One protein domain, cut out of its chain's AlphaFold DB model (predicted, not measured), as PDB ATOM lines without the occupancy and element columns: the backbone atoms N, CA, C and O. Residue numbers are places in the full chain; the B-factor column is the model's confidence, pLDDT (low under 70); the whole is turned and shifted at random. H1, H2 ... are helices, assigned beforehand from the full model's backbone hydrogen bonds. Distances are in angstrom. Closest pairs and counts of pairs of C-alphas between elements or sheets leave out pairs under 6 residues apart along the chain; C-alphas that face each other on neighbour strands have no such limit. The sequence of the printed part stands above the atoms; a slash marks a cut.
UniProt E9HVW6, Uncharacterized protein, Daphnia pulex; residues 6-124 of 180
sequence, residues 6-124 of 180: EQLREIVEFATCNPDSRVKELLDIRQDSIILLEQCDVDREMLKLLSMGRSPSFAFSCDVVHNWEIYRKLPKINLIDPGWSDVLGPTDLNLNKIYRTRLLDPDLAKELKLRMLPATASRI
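What this domain is: This is residues 6 to 124 of the 180 residues of an uncharacterized protein of Daphnia pulex (UniProt E9HVW6). Look for a row of three helices, H2, H3 and H4, with H3 and H4 in the middle of the model; H1 packs on H2 at one end of the row, with residues 11 to 16, and at the other end H7 packs on H4, with H6 near by. H2 and H3 form a helical hairpin, while H4 crosses H3, and H7 meets H4 near their ends to make a corner, where Met 116 of H7 comes closest to Pro 56 of H4. The printed part has 119 residues with seven named helices, H1 to H7 in order, and no named strand; the class is all helix, with 71 residues in named elements. The whole is compact, with a radius of gyration of the C-alphas of 14.0 A, and the C-alphas span 44 by 30 by 23 A.

How they stand to each other: Start with H1, residues 6 to 17, which touches H2, residues 22 to 32, with residues 11 to 16 alone; their closest C-alphas, of Ala 15 and Lys 24, are 4.7 A apart. They run opposite ways at a steep tilt of 64 degrees. Next comes H3, residues 36 to 49, which touches H2 in a hairpin, opposite ways at a shallow tilt of 22 degrees; the closest C-alphas, of Val 23 and Met 46, are 5.6 A apart. H4, residues 56 to 66, touches H3 at a steep tilt of 53 degrees, the closest C-alphas being those of Cys 40 and Ser 61, 4.8 A apart. H5, residues 68 to 71, is close to H4 but not clearly touching, with the C-alphas of Val 64 and Tyr 71 at 6.6 A. H6, residues 93 to 104, is near H4. H7, residues 110 to 116, touches H4 at a steep tilt of 66 degrees, and the C-alphas of Pro 56 and Met 116 come closest, at 4.3 A. H6 and H7 are close but not clearly touching, with the C-alphas of Leu 103 and Lys 113 at 5.9 A. Helix packing is mostly crossed: of 4 touching pairs, 1 is at a shallow tilt. In H1, H2, H3, H4, H6 and H7 every O i to N i+4 pair is within hydrogen-bond range; H5 is too short for such a pair.

Where its parts are: Find C-alpha 6 at (158.612, 186.844, 137.412); from there H1 runs 16.7 A to C-alpha 17. H2 measures 15.9 A, and H3, the longest helix by residues, 20.0 A. H4 begins at C-alpha 56, (159.445, 189.756, 149.930), and measures 15.4 A; H5 follows after one residue. H6 measures 16.8 A, and H7 ends at C-alpha 116, (160.138, 189.233, 154.145).

The domain as a whole: The C-alphas of Cys 17 and Pro 106 are the two farthest apart, at 43.8 A. The printed part has no cut. The link from H5 to H6, residues 72 to 92, is long, and in it residues 84 to 85 pair antiparallel with residues 89 to 90. The mean pLDDT of the printed part is 86.2; it is under 70 at residue 80 and at residues 118 to 124.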
ATOM      1  N   GLU A   6     159.570 185.882 137.963       90.75
ATOM      2  CA  GLU A   6     158.612 186.844 137.412       90.75
ATOM      3  C   GLU A   6     159.149 188.280 137.466       90.75
ATOM      4  O   GLU A   6     159.195 188.956 136.441       90.75
ATOM      5  N   GLN A   7     159.670 188.710 138.620       93.25
ATOM      6  CA  GLN A   7     160.277 190.035 138.773       93.25
ATOM      7  C   GLN A   7     161.441 190.243 137.813       93.25
ATOM      8  O   GLN A   7     161.576 191.304 137.208       93.25
ATOM      9  N   LEU A   8     162.293 189.226 137.668       93.25
ATOM     10  CA  LEU A   8     163.387 189.272 136.714       93.25
ATOM     11  C   LEU A   8     162.873 189.468 135.286       93.25
ATOM     12  O   LEU A   8     163.385 190.317 134.558       93.25
ATOM     13  N   ARG A   9     161.871 188.687 134.885       93.75
ATOM     14  CA  ARG A   9     161.291 188.777 133.545       93.75
ATOM     15  C   ARG A   9     160.791 190.191 133.259       93.75
ATOM     16  O   ARG A   9     161.156 190.754 132.233       93.75
ATOM     17  N   GLU A  10     160.054 190.779 134.197       95.12
ATOM     18  CA  GLU A  10     159.556 192.154 134.096       95.12
ATOM     19  C   GLU A  10     160.689 193.196 134.044       95.12
ATOM     20  O   GLU A  10     160.634 194.126 133.239       95.12
ATOM     21  N   ILE A  11     161.748 193.035 134.849       95.00
ATOM     22  CA  ILE A  11     162.929 193.917 134.818       95.00
ATOM     23  C   ILE A  11     163.602 193.876 133.441       95.00
ATOM     24  O   ILE A  11     163.914 194.925 132.874       95.00
ATOM     25  N   VAL A  12     163.831 192.678 132.897       95.31
ATOM     26  CA  VAL A  12     164.491 192.491 131.595       95.31
ATOM     27  C   VAL A  12     163.635 193.044 130.463       95.31
ATOM     28  O   VAL A  12     164.161 193.724 129.580       95.31
ATOM     29  N   GLU A  13     162.328 192.796 130.492       97.06
ATOM     30  CA  GLU A  13     161.387 193.339 129.512       97.06
ATOM     31  C   GLU A  13     161.386 194.873 129.542       97.06
ATOM     32  O   GLU A  13     161.578 195.515 128.507       97.06
ATOM     33  N   PHE A  14     161.283 195.474 130.733       96.88
ATOM     34  CA  PHE A  14     161.333 196.925 130.893       96.88
ATOM     35  C   PHE A  14     162.652 197.513 130.377       96.88
ATOM     36  O   PHE A  14     162.633 198.483 129.618       96.88
ATOM     37  N   ALA A  15     163.789 196.930 130.765       96.56
ATOM     38  CA  ALA A  15     165.116 197.407 130.382       96.56
ATOM     39  C   ALA A  15     165.371 197.283 128.870       96.56
ATOM     40  O   ALA A  15     166.028 198.140 128.285       96.56
ATOM     41  N   THR A  16     164.818 196.251 128.226       96.25
ATOM     42  CA  THR A  16     164.904 196.060 126.768       96.25
ATOM     43  C   THR A  16     164.114 197.133 126.021       96.25
ATOM     44  O   THR A  16     164.591 197.674 125.026       96.25
ATOM     45  N   CYS A  17     162.926 197.479 126.519       97.12
ATOM     46  CA  CYS A  17     162.093 198.532 125.941       97.12
ATOM     47  C   CYS A  17     162.600 199.952 126.255       97.12
ATOM     48  O   CYS A  17     162.230 200.894 125.559       97.12
ATOM     49  N   ASN A  18     163.432 200.118 127.289       96.75
ATOM     50  CA  ASN A  18     163.907 201.414 127.780       96.75
ATOM     51  C   ASN A  18     165.434 201.388 128.013       96.75
ATOM     52  O   ASN A  18     165.877 201.383 129.170       96.75
ATOM     53  N   PRO A  19     166.250 201.376 126.943       96.19
ATOM     54  CA  PRO A  19     167.698 201.177 127.043       96.19
ATOM     55  C   PRO A  19     168.435 202.303 127.784       96.19
ATOM     56  O   PRO A  19     169.435 202.036 128.437       96.19
ATOM     57  N   ASP A  20     167.914 203.532 127.761       96.75
ATOM     58  CA  ASP A  20     168.514 204.686 128.453       96.75
ATOM     59  C   ASP A  20     167.999 204.856 129.897       96.75
ATOM     60  O   ASP A  20     168.176 205.898 130.528       96.75
ATOM     61  N   SER A  21     167.278 203.862 130.425       97.56
ATOM     62  CA  SER A  21     166.701 203.942 131.766       97.56
ATOM     63  C   SER A  21     167.705 203.584 132.859       97.56
ATOM     64  O   SER A  21     168.549 202.702 132.706       97.56
ATOM     65  N   ARG A  22     167.506 204.164 134.050       97.56
ATOM     66  CA  ARG A  22     168.235 203.775 135.267       97.56
ATOM     67  C   ARG A  22     168.124 202.274 135.572       97.56
ATOM     68  O   ARG A  22     169.061 201.674 136.083       97.56
ATOM     69  N   VAL A  23     166.988 201.652 135.248       95.94
ATOM     70  CA  VAL A  23     166.779 200.205 135.435       95.94
ATOM     71  C   VAL A  23     167.725 199.392 134.548       95.94
ATOM     72  O   VAL A  23     168.261 198.391 135.013       95.94
ATOM     73  N   LYS A  24     167.977 199.829 133.307       96.88
ATOM     74  CA  LYS A  24     168.930 199.166 132.410       96.88
ATOM     75  C   LYS A  24     170.365 199.258 132.941       96.88
ATOM     76  O   LYS A  24     171.023 198.227 133.032       96.88
ATOM     77  N   GLU A  25     170.804 200.440 133.377       96.38
ATOM     78  CA  GLU A  25     172.126 200.619 134.004       96.38
ATOM     79  C   GLU A  25     172.327 199.681 135.205       96.38
ATOM     80  O   GLU A  25     173.351 199.014 135.332       96.38
ATOM     81  N   LEU A  26     171.327 199.614 136.090       95.31
ATOM     82  CA  LEU A  26     171.361 198.759 137.272       95.31
ATOM     83  C   LEU A  26     171.376 197.275 136.905       95.31
ATOM     84  O   LEU A  26     172.094 196.510 137.544       95.31
ATOM     85  N   LEU A  27     170.613 196.864 135.889       94.12
ATOM     86  CA  LEU A  27     170.592 195.482 135.416       94.12
ATOM     87  C   LEU A  27     171.972 195.044 134.909       94.12
ATOM     88  O   LEU A  27     172.381 193.922 135.203       94.12
ATOM     89  N   ASP A  28     172.687 195.928 134.215       92.81
ATOM     90  CA  ASP A  28     174.034 195.655 133.708       92.81
ATOM     91  C   ASP A  28     175.039 195.527 134.865       92.81
ATOM     92  O   ASP A  28     175.695 194.494 134.991       92.81
ATOM     93  N   ILE A  29     175.053 196.483 135.807       91.38
ATOM     94  CA  ILE A  29     175.870 196.398 137.042       91.38
ATOM     95  C   ILE A  29     175.613 195.078 137.773       91.38
ATOM     96  O   ILE A  29     176.516 194.410 138.277       91.38
ATOM     97  N   ARG A  30     174.345 194.688 137.838       87.50
ATOM     98  CA  ARG A  30     173.909 193.490 138.532       87.50
ATOM     99  C   ARG A  30     174.346 192.199 137.826       87.50
ATOM    100  O   ARG A  30     174.483 191.177 138.490       87.50
ATOM    101  N   GLN A  31     174.493 192.192 136.501       86.81
ATOM    102  CA  GLN A  31     175.009 191.032 135.761       86.81
ATOM    103  C   GLN A  31     176.505 190.813 136.013       86.81
ATOM    104  O   GLN A  31     176.946 189.665 136.019       86.81
ATOM    105  N   ASP A  32     177.238 191.888 136.308       84.94
ATOM    106  CA  ASP A  32     178.670 191.846 136.608       84.94
ATOM    107  C   ASP A  32     178.979 191.642 138.104       84.94
ATOM    108  O   ASP A  32     180.077 191.212 138.470       84.94
ATOM    109  N   SER A  33     178.026 191.939 138.996       78.81
ATOM    110  CA  SER A  33     178.242 191.827 140.440       78.81
ATOM    111  C   SER A  33     178.210 190.376 140.929       78.81
ATOM    112  O   SER A  33     177.273 189.617 140.687       78.81
ATOM    113  N   ILE A  34     179.231 190.017 141.708       77.56
ATOM    114  CA  ILE A  34     179.320 188.750 142.454       77.56
ATOM    115  C   ILE A  34     179.183 188.958 143.968       77.56
ATOM    116  O   ILE A  34     179.324 188.006 144.743       77.56
ATOM    117  N   ILE A  35     178.987 190.209 144.397       88.12
ATOM    118  CA  ILE A  35     178.989 190.605 145.803       88.12
ATOM    119  C   ILE A  35     177.551 190.754 146.280       88.12
ATOM    120  O   ILE A  35     176.784 191.540 145.731       88.12
ATOM    121  N   LEU A  36     177.190 190.033 147.347       90.12
ATOM    122  CA  LEU A  36     175.812 190.010 147.849       90.12
ATOM    123  C   LEU A  36     175.272 191.416 148.159       90.12
ATOM    124  O   LEU A  36     174.147 191.729 147.784       90.12
ATOM    125  N   LEU A  37     176.059 192.252 148.847       92.00
ATOM    126  CA  LEU A  37     175.626 193.596 149.240       92.00
ATOM    127  C   LEU A  37     175.315 194.473 148.025       92.00
ATOM    128  O   LEU A  37     174.249 195.076 147.970       92.00
ATOM    129  N   GLU A  38     176.236 194.515 147.062       90.69
ATOM    130  CA  GLU A  38     176.075 195.281 145.824       90.69
ATOM    131  C   GLU A  38     174.846 194.804 145.060       90.69
ATOM    132  O   GLU A  38     174.010 195.609 144.663       90.69
ATOM    133  N   GLN A  39     174.694 193.484 144.933       90.62
ATOM    134  CA  GLN A  39     173.569 192.888 144.237       90.62
ATOM    135  C   GLN A  39     172.228 193.221 144.915       90.62
ATOM    136  O   GLN A  39     171.269 193.581 144.238       90.62
ATOM    137  N   CYS A  40     172.149 193.146 146.246       93.56
ATOM    138  CA  CYS A  40     170.940 193.515 146.984       93.56
ATOM    139  C   CYS A  40     170.633 195.017 146.908       93.56
ATOM    140  O   CYS A  40     169.458 195.382 146.911       93.56
ATOM    141  N   ASP A  41     171.641 195.887 146.836       94.25
ATOM    142  CA  ASP A  41     171.413 197.327 146.700       94.25
ATOM    143  C   ASP A  41     170.821 197.677 145.328       94.25
ATOM    144  O   ASP A  41     169.788 198.352 145.250       94.25
ATOM    145  N   VAL A  42     171.381 197.118 144.248       94.62
ATOM    146  CA  VAL A  42     170.841 197.325 142.895       94.62
ATOM    147  C   VAL A  42     169.472 196.663 142.712       94.62
ATOM    148  O   VAL A  42     168.570 197.289 142.155       94.62
ATOM    149  N   ASP A  43     169.266 195.440 143.223       94.44
ATOM    150  CA  ASP A  43     167.973 194.745 143.165       94.44
ATOM    151  C   ASP A  43     166.901 195.569 143.900       94.44
ATOM    152  O   ASP A  43     165.807 195.804 143.382       94.44
ATOM    153  N   ARG A  44     167.228 196.100 145.087       95.62
ATOM    154  CA  ARG A  44     166.349 196.994 145.851       95.62
ATOM    155  C   ARG A  44     165.976 198.247 145.057       95.62
ATOM    156  O   ARG A  44     164.806 198.637 145.076       95.62
ATOM    157  N   GLU A  45     166.934 198.899 144.401       96.75
ATOM    158  CA  GLU A  45     166.671 200.107 143.609       96.75
ATOM    159  C   GLU A  45     165.778 199.796 142.397       96.75
ATOM    160  O   GLU A  45     164.749 200.453 142.219       96.75
ATOM    161  N   MET A  46     166.087 198.743 141.631       96.00
ATOM    162  CA  MET A  46     165.278 198.317 140.480       96.00
ATOM    163  C   MET A  46     163.843 197.973 140.881       96.00
ATOM    164  O   MET A  46     162.890 198.494 140.299       96.00
ATOM    165  N   LEU A  47     163.668 197.159 141.926       95.56
ATOM    166  CA  LEU A  47     162.345 196.788 142.429       95.56
ATOM    167  C   LEU A  47     161.559 198.013 142.917       95.56
ATOM    168  O   LEU A  47     160.339 198.067 142.767       95.56
ATOM    169  N   LYS A  48     162.227 199.027 143.483       95.50
ATOM    170  CA  LYS A  48     161.572 200.287 143.862       95.50
ATOM    171  C   LYS A  48     161.104 201.072 142.635       95.50
ATOM    172  O   LYS A  48     159.967 201.542 142.635       95.50
ATOM    173  N   LEU A  49     161.958 201.216 141.620       95.25
ATOM    174  CA  LEU A  49     161.658 201.960 140.389       95.25
ATOM    175  C   LEU A  49     160.487 201.343 139.615       95.25
ATOM    176  O   LEU A  49     159.650 202.071 139.090       95.25
ATOM    177  N   LEU A  50     160.374 200.014 139.626       94.25
ATOM    178  CA  LEU A  50     159.287 199.277 138.976       94.25
ATOM    179  C   LEU A  50     158.054 199.078 139.872       94.25
ATOM    180  O   LEU A  50     157.189 198.264 139.574       94.25
ATOM    181  N   SER A  51     157.943 199.812 140.984       93.31
ATOM    182  CA  SER A  51     156.809 199.720 141.922       93.31
ATOM    183  C   SER A  51     156.602 198.334 142.567       93.31
ATOM    184  O   SER A  51     155.556 198.061 143.153       93.31
ATOM    185  N   MET A  52     157.635 197.490 142.575       90.62
ATOM    186  CA  MET A  52     157.678 196.165 143.213       90.62
ATOM    187  C   MET A  52     158.196 196.209 144.663       90.62
ATOM    188  O   MET A  52     158.505 195.176 145.264       90.62
ATOM    189  N   GLY A  53     158.259 197.400 145.269       85.94
ATOM    190  CA  GLY A  53     158.782 197.631 146.624       85.94
ATOM    191  C   GLY A  53     157.967 197.014 147.772       85.94
ATOM    192  O   GLY A  53     158.287 197.214 148.942       85.94
ATOM    193  N   ARG A  54     156.886 196.287 147.472       83.00
ATOM    194  CA  ARG A  54     156.108 195.514 148.458       83.00
ATOM    195  C   ARG A  54     156.465 194.028 148.474       83.00
ATOM    196  O   ARG A  54     155.884 193.282 149.257       83.00
ATOM    197  N   SER A  55     157.377 193.598 147.609       88.00
ATOM    198  CA  SER A  55     157.744 192.192 147.481       88.00
ATOM    199  C   SER A  55     158.619 191.686 148.640       88.00
ATOM    200  O   SER A  55     159.385 192.459 149.231       88.00
ATOM    201  N   PRO A  56     158.564 190.378 148.944       88.69
ATOM    202  CA  PRO A  56     159.445 189.756 149.930       88.69
ATOM    203  C   PRO A  56     160.934 189.854 149.604       88.69
ATOM    204  O   PRO A  56     161.738 190.131 150.494       88.69
ATOM    205  N   SER A  57     161.288 189.714 148.328       92.56
ATOM    206  CA  SER A  57     162.643 189.918 147.808       92.56
ATOM    207  C   SER A  57     163.147 191.349 148.038       92.56
ATOM    208  O   SER A  57     164.289 191.540 148.463       92.56
ATOM    209  N   PHE A  58     162.293 192.364 147.857       93.81
ATOM    210  CA  PHE A  58     162.631 193.753 148.185       93.81
ATOM    211  C   PHE A  58     162.871 193.950 149.687       93.81
ATOM    212  O   PHE A  58     163.850 194.586 150.084       93.81
ATOM    213  N   ALA A  59     161.994 193.405 150.534       92.00
ATOM    214  CA  ALA A  59     162.130 193.514 151.985       92.00
ATOM    215  C   ALA A  59     163.406 192.822 152.487       92.00
ATOM    216  O   ALA A  59     164.116 193.376 153.325       92.00
ATOM    217  N   PHE A  60     163.731 191.653 151.931       94.06
ATOM    218  CA  PHE A  60     164.983 190.960 152.208       94.06
ATOM    219  C   PHE A  60     166.204 191.759 151.756       94.06
ATOM    220  O   PHE A  60     167.141 191.923 152.530       94.06
ATOM    221  N   SER A  61     166.178 192.313 150.543       94.56
ATOM    222  CA  SER A  61     167.273 193.148 150.041       94.56
ATOM    223  C   SER A  61     167.487 194.383 150.923       94.56
ATOM    224  O   SER A  61     168.623 194.743 151.223       94.56
ATOM    225  N   CYS A  62     166.409 194.986 151.436       94.75
ATOM    226  CA  CYS A  62     166.515 196.024 152.457       94.75
ATOM    227  C   CYS A  62     167.176 195.505 153.741       94.75
ATOM    228  O   CYS A  62     168.031 196.202 154.279       94.75
ATOM    229  N   ASP A  63     166.811 194.322 154.242       94.56
ATOM    230  CA  ASP A  63     167.432 193.762 155.451       94.56
ATOM    231  C   ASP A  63     168.944 193.562 155.268       94.56
ATOM    232  O   ASP A  63     169.719 193.969 156.129       94.56
ATOM    233  N   VAL A  64     169.372 193.034 154.117       93.81
ATOM    234  CA  VAL A  64     170.795 192.844 153.789       93.81
ATOM    235  C   VAL A  64     171.553 194.171 153.773       93.81
ATOM    236  O   VAL A  64     172.607 194.272 154.399       93.81
ATOM    237  N   VAL A  65     171.014 195.192 153.095       93.88
ATOM    238  CA  VAL A  65     171.665 196.507 152.964       93.88
ATOM    239  C   VAL A  65     171.814 197.201 154.320       93.88
ATOM    240  O   VAL A  65     172.870 197.756 154.613       93.88
ATOM    241  N   HIS A  66     170.785 197.158 155.171       93.31
ATOM    242  CA  HIS A  66     170.820 197.857 156.460       93.31
ATOM    243  C   HIS A  66     171.513 197.051 157.570       93.31
ATOM    244  O   HIS A  66     171.989 197.645 158.533       93.31
ATOM    245  N   ASN A  67     171.601 195.722 157.442       92.31
ATOM    246  CA  ASN A  67     172.186 194.831 158.448       92.31
ATOM    247  C   ASN A  67     173.380 194.030 157.901       92.31
ATOM    248  O   ASN A  67     173.563 192.860 158.248       92.31
ATOM    249  N   TRP A  68     174.218 194.657 157.064       90.25
ATOM    250  CA  TRP A  68     175.331 193.999 156.364       90.25
ATOM    251  C   TRP A  68     176.271 193.196 157.276       90.25
ATOM    252  O   TRP A  68     176.761 192.138 156.882       90.25
ATOM    253  N   GLU A  69     176.476 193.627 158.522       91.00
ATOM    254  CA  GLU A  69     177.334 192.930 159.490       91.00
ATOM    255  C   GLU A  69     176.936 191.463 159.727       91.00
ATOM    256  O   GLU A  69     177.788 190.619 160.017       91.00
ATOM    257  N   ILE A  70     175.653 191.139 159.550       90.44
ATOM    258  CA  ILE A  70     175.128 189.773 159.651       90.44
ATOM    259  C   ILE A  70     175.530 188.947 158.419       90.44
ATOM    260  O   ILE A  70     175.869 187.766 158.531       90.44
ATOM    261  N   TYR A  71     175.533 189.576 157.246       90.56
ATOM    262  CA  TYR A  71     175.703 188.936 155.941       90.56
ATOM    263  C   TYR A  71     177.145 188.933 155.434       90.56
ATOM    264  O   TYR A  71     177.472 188.139 154.555       90.56
ATOM    265  N   ARG A  72     178.040 189.736 156.023       86.56
ATOM    266  CA  ARG A  72     179.437 189.911 155.580       86.56
ATOM    267  C   ARG A  72     180.263 188.625 155.478       86.56
ATOM    268  O   ARG A  72     181.305 188.617 154.833       86.56
ATOM    269  N   LYS A  73     179.821 187.539 156.126       84.06
ATOM    270  CA  LYS A  73     180.440 186.204 156.035       84.06
ATOM    271  C   LYS A  73     180.166 185.502 154.698       84.06
ATOM    272  O   LYS A  73     180.845 184.527 154.396       84.06
ATOM    273  N   LEU A  74     179.212 185.995 153.907       81.44
ATOM    274  CA  LEU A  74     178.861 185.509 152.572       81.44
ATOM    275  C   LEU A  74     179.145 186.584 151.504       81.44
ATOM    276  O   LEU A  74     178.228 187.007 150.802       81.44
ATOM    277  N   PRO A  75     180.391 187.083 151.379       71.19
ATOM    278  CA  PRO A  75     180.660 188.223 150.510       71.19
ATOM    279  C   PRO A  75     180.483 187.876 149.034       71.19
ATOM    280  O   PRO A  75     180.021 188.721 148.282       71.19
ATOM    281  N   LYS A  76     180.820 186.645 148.624       81.19
ATOM    282  CA  LYS A  76     180.663 186.166 147.249       81.19
ATOM    283  C   LYS A  76     179.587 185.098 147.198       81.19
ATOM    284  O   LYS A  76     179.738 184.060 147.842       81.19
ATOM    285  N   ILE A  77     178.542 185.343 146.419       77.12
ATOM    286  CA  ILE A  77     177.485 184.367 146.166       77.12
ATOM    287  C   ILE A  77     177.322 184.247 144.660       77.12
ATOM    288  O   ILE A  77     177.158 185.246 143.969       77.12
ATOM    289  N   ASN A  78     177.382 183.016 144.160       70.56
ATOM    290  CA  ASN A  78     177.088 182.731 142.766       70.56
ATOM    291  C   ASN A  78     175.663 182.185 142.669       70.56
ATOM    292  O   ASN A  78     175.422 181.011 142.951       70.56
ATOM    293  N   LEU A  79     174.720 183.058 142.327       71.19
ATOM    294  CA  LEU A  79     173.322 182.690 142.137       71.19
ATOM    295  C   LEU A  79     173.145 182.247 140.684       71.19
ATOM    296  O   LEU A  79     173.192 183.064 139.770       71.19
ATOM    297  N   ILE A  80     172.983 180.939 140.487       62.03
ATOM    298  CA  ILE A  80     172.812 180.311 139.163       62.03
ATOM    299  C   ILE A  80     171.393 180.572 138.608       62.03
ATOM    300  O   ILE A  80     171.136 180.414 137.418       62.03
ATOM    301  N   ASP A  81     170.472 181.006 139.466       73.94
ATOM    302  CA  ASP A  81     169.059 181.251 139.196       73.94
ATOM    303  C   ASP A  81     168.680 182.712 139.564       73.94
ATOM    304  O   ASP A  81     169.547 183.511 139.945       73.94
ATOM    305  N   PRO A  82     167.401 183.131 139.457       82.69
ATOM    306  CA  PRO A  82     166.956 184.450 139.917       82.69
ATOM    307  C   PRO A  82     167.237 184.727 141.406       82.69
ATOM    308  O   PRO A  82     167.048 185.851 141.855       82.69
ATOM    309  N   GLY A  83     167.707 183.743 142.175       88.44
ATOM    310  CA  GLY A  83     168.174 183.886 143.550       88.44
ATOM    311  C   GLY A  83     167.082 183.977 144.601       88.44
ATOM    312  O   GLY A  83     167.389 184.062 145.791       88.44
ATOM    313  N   TRP A  84     165.813 183.947 144.189       91.38
ATOM    314  CA  TRP A  84     164.665 183.929 145.082       91.38
ATOM    315  C   TRP A  84     163.577 182.969 144.592       91.38
ATOM    316  O   TRP A  84     163.061 183.078 143.484       91.38
ATOM    317  N   SER A  85     163.182 182.057 145.476       86.44
ATOM    318  CA  SER A  85     162.035 181.170 145.339       86.44
ATOM    319  C   SER A  85     160.793 181.792 145.975       86.44
ATOM    320  O   SER A  85     160.803 182.153 147.156       86.44
ATOM    321  N   ASP A  86     159.678 181.792 145.244       78.56
ATOM    322  CA  ASP A  86     158.359 182.216 145.742       78.56
ATOM    323  C   ASP A  86     157.823 181.383 146.912       78.56
ATOM    324  O   ASP A  86     156.849 181.779 147.559       78.56
ATOM    325  N   VAL A  87     158.452 180.236 147.189       77.94
ATOM    326  CA  VAL A  87     158.092 179.319 148.277       77.94
ATOM    327  C   VAL A  87     159.093 179.388 149.421       77.94
ATOM    328  O   VAL A  87     158.702 179.443 150.589       77.94
ATOM    329  N   LEU A  88     160.391 179.375 149.108       79.38
ATOM    330  CA  LEU A  88     161.433 179.144 150.108       79.38
ATOM    331  C   LEU A  88     162.262 180.381 150.473       79.38
ATOM    332  O   LEU A  88     162.985 180.312 151.475       79.38
ATOM    333  N   GLY A  89     162.132 181.490 149.739       87.75
ATOM    334  CA  GLY A  89     162.995 182.664 149.882       87.75
ATOM    335  C   GLY A  89     164.299 182.501 149.089       87.75
ATOM    336  O   GLY A  89     164.260 181.912 148.010       87.75
ATOM    337  N   PRO A  90     165.456 182.979 149.584       90.50
ATOM    338  CA  PRO A  90     166.724 182.900 148.853       90.50
ATOM    339  C   PRO A  90     167.089 181.468 148.435       90.50
ATOM    340  O   PRO A  90     166.898 180.542 149.223       90.50
ATOM    341  N   THR A  91     167.620 181.273 147.231       88.12
ATOM    342  CA  THR A  91     167.941 179.929 146.699       88.12
ATOM    343  C   THR A  91     169.317 179.420 147.134       88.12
ATOM    344  O   THR A  91     169.494 178.213 147.303       88.12
ATOM    345  N   ASP A  92     170.277 180.315 147.401       89.06
ATOM    346  CA  ASP A  92     171.566 179.931 147.986       89.06
ATOM    347  C   ASP A  92     171.378 179.343 149.391       89.06
ATOM    348  O   ASP A  92     170.737 179.940 150.258       89.06
ATOM    349  N   LEU A  93     171.971 178.173 149.634       85.88
ATOM    350  CA  LEU A  93     171.775 177.422 150.873       85.88
ATOM    351  C   LEU A  93     172.266 178.183 152.112       85.88
ATOM    352  O   LEU A  93     171.623 178.139 153.163       85.88
ATOM    353  N   ASN A  94     173.416 178.852 152.023       88.12
ATOM    354  CA  ASN A  94     173.989 179.558 153.165       88.12
ATOM    355  C   ASN A  94     173.224 180.852 153.443       88.12
ATOM    356  O   ASN A  94     172.940 181.166 154.600       88.12
ATOM    357  N   LEU A  95     172.818 181.554 152.389       89.81
ATOM    358  CA  LEU A  95     171.975 182.732 152.478       89.81
ATOM    359  C   LEU A  95     170.593 182.386 153.035       89.81
ATOM    360  O   LEU A  95     170.098 183.095 153.910       89.81
ATOM    361  N   ASN A  96     170.000 181.266 152.605       88.12
ATOM    362  CA  ASN A  96     168.723 180.793 153.131       88.12
ATOM    363  C   ASN A  96     168.826 180.467 154.627       88.12
ATOM    364  O   ASN A  96     167.942 180.848 155.387       88.12
ATOM    365  N   LYS A  97     169.924 179.845 155.083       87.06
ATOM    366  CA  LYS A  97     170.156 179.610 156.521       87.06
ATOM    367  C   LYS A  97     170.140 180.916 157.316       87.06
ATOM    368  O   LYS A  97     169.394 181.007 158.287       87.06
ATOM    369  N   ILE A  98     170.894 181.931 156.884       90.00
ATOM    370  CA  ILE A  98     170.901 183.246 157.552       90.00
ATOM    371  C   ILE A  98     169.507 183.872 157.518       90.00
ATOM    372  O   ILE A  98     169.010 184.315 158.548       90.00
ATOM    373  N   TYR A  99     168.848 183.860 156.359       89.81
ATOM    374  CA  TYR A  99     167.485 184.356 156.190       89.81
ATOM    375  C   TYR A  99     166.494 183.695 157.164       89.81
ATOM    376  O   TYR A  99     165.724 184.385 157.828       89.81
ATOM    377  N   ARG A 100     166.541 182.369 157.319       85.94
ATOM    378  CA  ARG A 100     165.681 181.631 158.258       85.94
ATOM    379  C   ARG A 100     165.997 181.978 159.707       85.94
ATOM    380  O   ARG A 100     165.068 182.181 160.483       85.94
ATOM    381  N   THR A 101     167.274 182.103 160.065       85.19
ATOM    382  CA  THR A 101     167.677 182.565 161.400       85.19
ATOM    383  C   THR A 101     167.168 183.979 161.668       85.19
ATOM    384  O   THR A 101     166.595 184.217 162.726       85.19
ATOM    385  N   ARG A 102     167.274 184.891 160.694       87.25
ATOM    386  CA  ARG A 102     166.734 186.256 160.787       87.25
ATOM    387  C   ARG A 102     165.230 186.267 160.996       87.25
ATOM    388  O   ARG A 102     164.745 186.991 161.851       87.25
ATOM    389  N   LEU A 103     164.480 185.419 160.295       83.88
ATOM    390  CA  LEU A 103     163.040 185.302 160.520       83.88
ATOM    391  C   LEU A 103     162.682 184.776 161.916       83.88
ATOM    392  O   LEU A 103     161.560 184.999 162.362       83.88
ATOM    393  N   LEU A 104     163.573 184.072 162.613       82.12
ATOM    394  CA  LEU A 104     163.342 183.589 163.979       82.12
ATOM    395  C   LEU A 104     163.846 184.559 165.057       82.12
ATOM    396  O   LEU A 104     163.541 184.357 166.229       82.12
ATOM    397  N   ASP A 105     164.561 185.609 164.662       82.25
ATOM    398  CA  ASP A 105     165.118 186.618 165.555       82.25
ATOM    399  C   ASP A 105     163.996 187.378 166.300       82.25
ATOM    400  O   ASP A 105     163.110 187.947 165.646       82.25
ATOM    401  N   PRO A 106     163.983 187.374 167.648       81.12
ATOM    402  CA  PRO A 106     162.977 188.090 168.430       81.12
ATOM    403  C   PRO A 106     163.086 189.615 168.299       81.12
ATOM    404  O   PRO A 106     162.071 190.296 168.463       81.12
ATOM    405  N   ASP A 107     164.269 190.137 167.963       86.81
ATOM    406  CA  ASP A 107     164.524 191.573 167.822       86.81
ATOM    407  C   ASP A 107     164.197 192.081 166.407       86.81
ATOM    408  O   ASP A 107     164.130 193.291 166.162       86.81
ATOM    409  N   LEU A 108     163.926 191.175 165.456       83.38
ATOM    410  CA  LEU A 108     163.449 191.557 164.131       83.38
ATOM    411  C   LEU A 108     162.026 192.120 164.224       83.38
ATOM    412  O   LEU A 108     161.075 191.430 164.606       83.38
ATOM    413  N   ALA A 109     161.861 193.372 163.790       84.31
ATOM    414  CA  ALA A 109     160.568 194.041 163.759       84.31
ATOM    415  C   ALA A 109     159.504 193.169 163.066       84.31
ATOM    416  O   ALA A 109     159.670 192.752 161.916       84.31
ATOM    417  N   LYS A 110     158.379 192.929 163.755       77.25
ATOM    418  CA  LYS A 110     157.298 192.040 163.286       77.25
ATOM    419  C   LYS A 110     156.809 192.393 161.880       77.25
ATOM    420  O   LYS A 110     156.559 191.503 161.075       77.25
ATOM    421  N   GLU A 111     156.697 193.684 161.577       80.56
ATOM    422  CA  GLU A 111     156.278 194.159 160.256       80.56
ATOM    423  C   GLU A 111     157.281 193.801 159.158       80.56
ATOM    424  O   GLU A 111     156.883 193.354 158.084       80.56
ATOM    425  N   LEU A 112     158.580 193.958 159.426       80.94
ATOM    426  CA  LEU A 112     159.632 193.603 158.477       80.94
ATOM    427  C   LEU A 112     159.668 192.089 158.257       80.94
ATOM    428  O   LEU A 112     159.674 191.636 157.114       80.94
ATOM    429  N   LYS A 113     159.567 191.309 159.338       79.56
ATOM    430  CA  LYS A 113     159.448 189.847 159.287       79.56
ATOM    431  C   LYS A 113     158.288 189.397 158.396       79.56
ATOM    432  O   LYS A 113     158.478 188.529 157.551       79.56
ATOM    433  N   LEU A 114     157.107 190.003 158.544       77.56
ATOM    434  CA  LEU A 114     155.944 189.700 157.700       77.56
ATOM    435  C   LEU A 114     156.179 190.054 156.231       77.56
ATOM    436  O   LEU A 114     155.796 189.287 155.356       77.56
ATOM    437  N   ARG A 115     156.829 191.189 155.955       81.19
ATOM    438  CA  ARG A 115     157.139 191.601 154.580       81.19
ATOM    439  C   ARG A 115     158.158 190.692 153.912       81.19
ATOM    440  O   ARG A 115     158.064 190.501 152.714       81.19
ATOM    441  N   MET A 116     159.103 190.132 154.663       83.44
ATOM    442  CA  MET A 116     160.138 189.233 154.145       83.44
ATOM    443  C   MET A 116     159.640 187.811 153.859       83.44
ATOM    444  O   MET A 116     160.368 187.042 153.231       83.44
ATOM    445  N   LEU A 117     158.447 187.426 154.326       79.19
ATOM    446  CA  LEU A 117     157.893 186.090 154.104       79.19
ATOM    447  C   LEU A 117     157.317 185.957 152.681       79.19
ATOM    448  O   LEU A 117     156.488 186.779 152.284       79.19
ATOM    449  N   PRO A 118     157.687 184.911 151.916       69.31
ATOM    450  CA  PRO A 118     157.060 184.619 150.637       69.31
ATOM    451  C   PRO A 118     155.544 184.445 150.781       69.31
ATOM    452  O   PRO A 118     155.065 183.862 151.755       69.31
ATOM    453  N   ALA A 119     154.771 184.901 149.794       58.06
ATOM    454  CA  ALA A 119     153.307 184.868 149.850       58.06
ATOM    455  C   ALA A 119     152.739 183.445 150.029       58.06
ATOM    456  O   ALA A 119     151.722 183.254 150.698       58.06
ATOM    457  N   THR A 120     153.412 182.427 149.480       49.97
ATOM    458  CA  THR A 120     153.044 181.021 149.706       49.97
ATOM    459  C   THR A 120     153.567 180.480 151.042       49.97
ATOM    460  O   THR A 120     152.897 179.649 151.652       49.97
ATOM    461  N   ALA A 121     154.670 181.012 151.579       44.03
ATOM    462  CA  ALA A 121     155.122 180.716 152.940       44.03
ATOM    463  C   ALA A 121     154.149 181.261 153.999       44.03
ATOM    464  O   ALA A 121     153.967 180.636 155.032       44.03
ATOM    465  N   SER A 122     153.422 182.347 153.723       42.06
ATOM    466  CA  SER A 122     152.312 182.812 154.573       42.06
ATOM    467  C   SER A 122     151.155 181.799 154.661       42.06
ATOM    468  O   SER A 122     150.394 181.815 155.629       42.06
ATOM    469  N   ARG A 123     151.021 180.893 153.675       33.72
ATOM    470  CA  ARG A 123     150.096 179.742 153.720       33.72
ATOM    471  C   ARG A 123     150.722 178.517 154.392       33.72
ATOM    472  O   ARG A 123     150.002 177.751 155.031       33.72
ATOM    473  N   ILE A 124     152.046 178.370 154.325       37.09
ATOM    474  CA  ILE A 124     152.824 177.448 155.163       37.09
ATOM    475  C   ILE A 124     152.989 178.107 156.536       37.09
ATOM    476  O   ILE A 124     154.064 178.580 156.894       37.09
TER     477      ILE A 124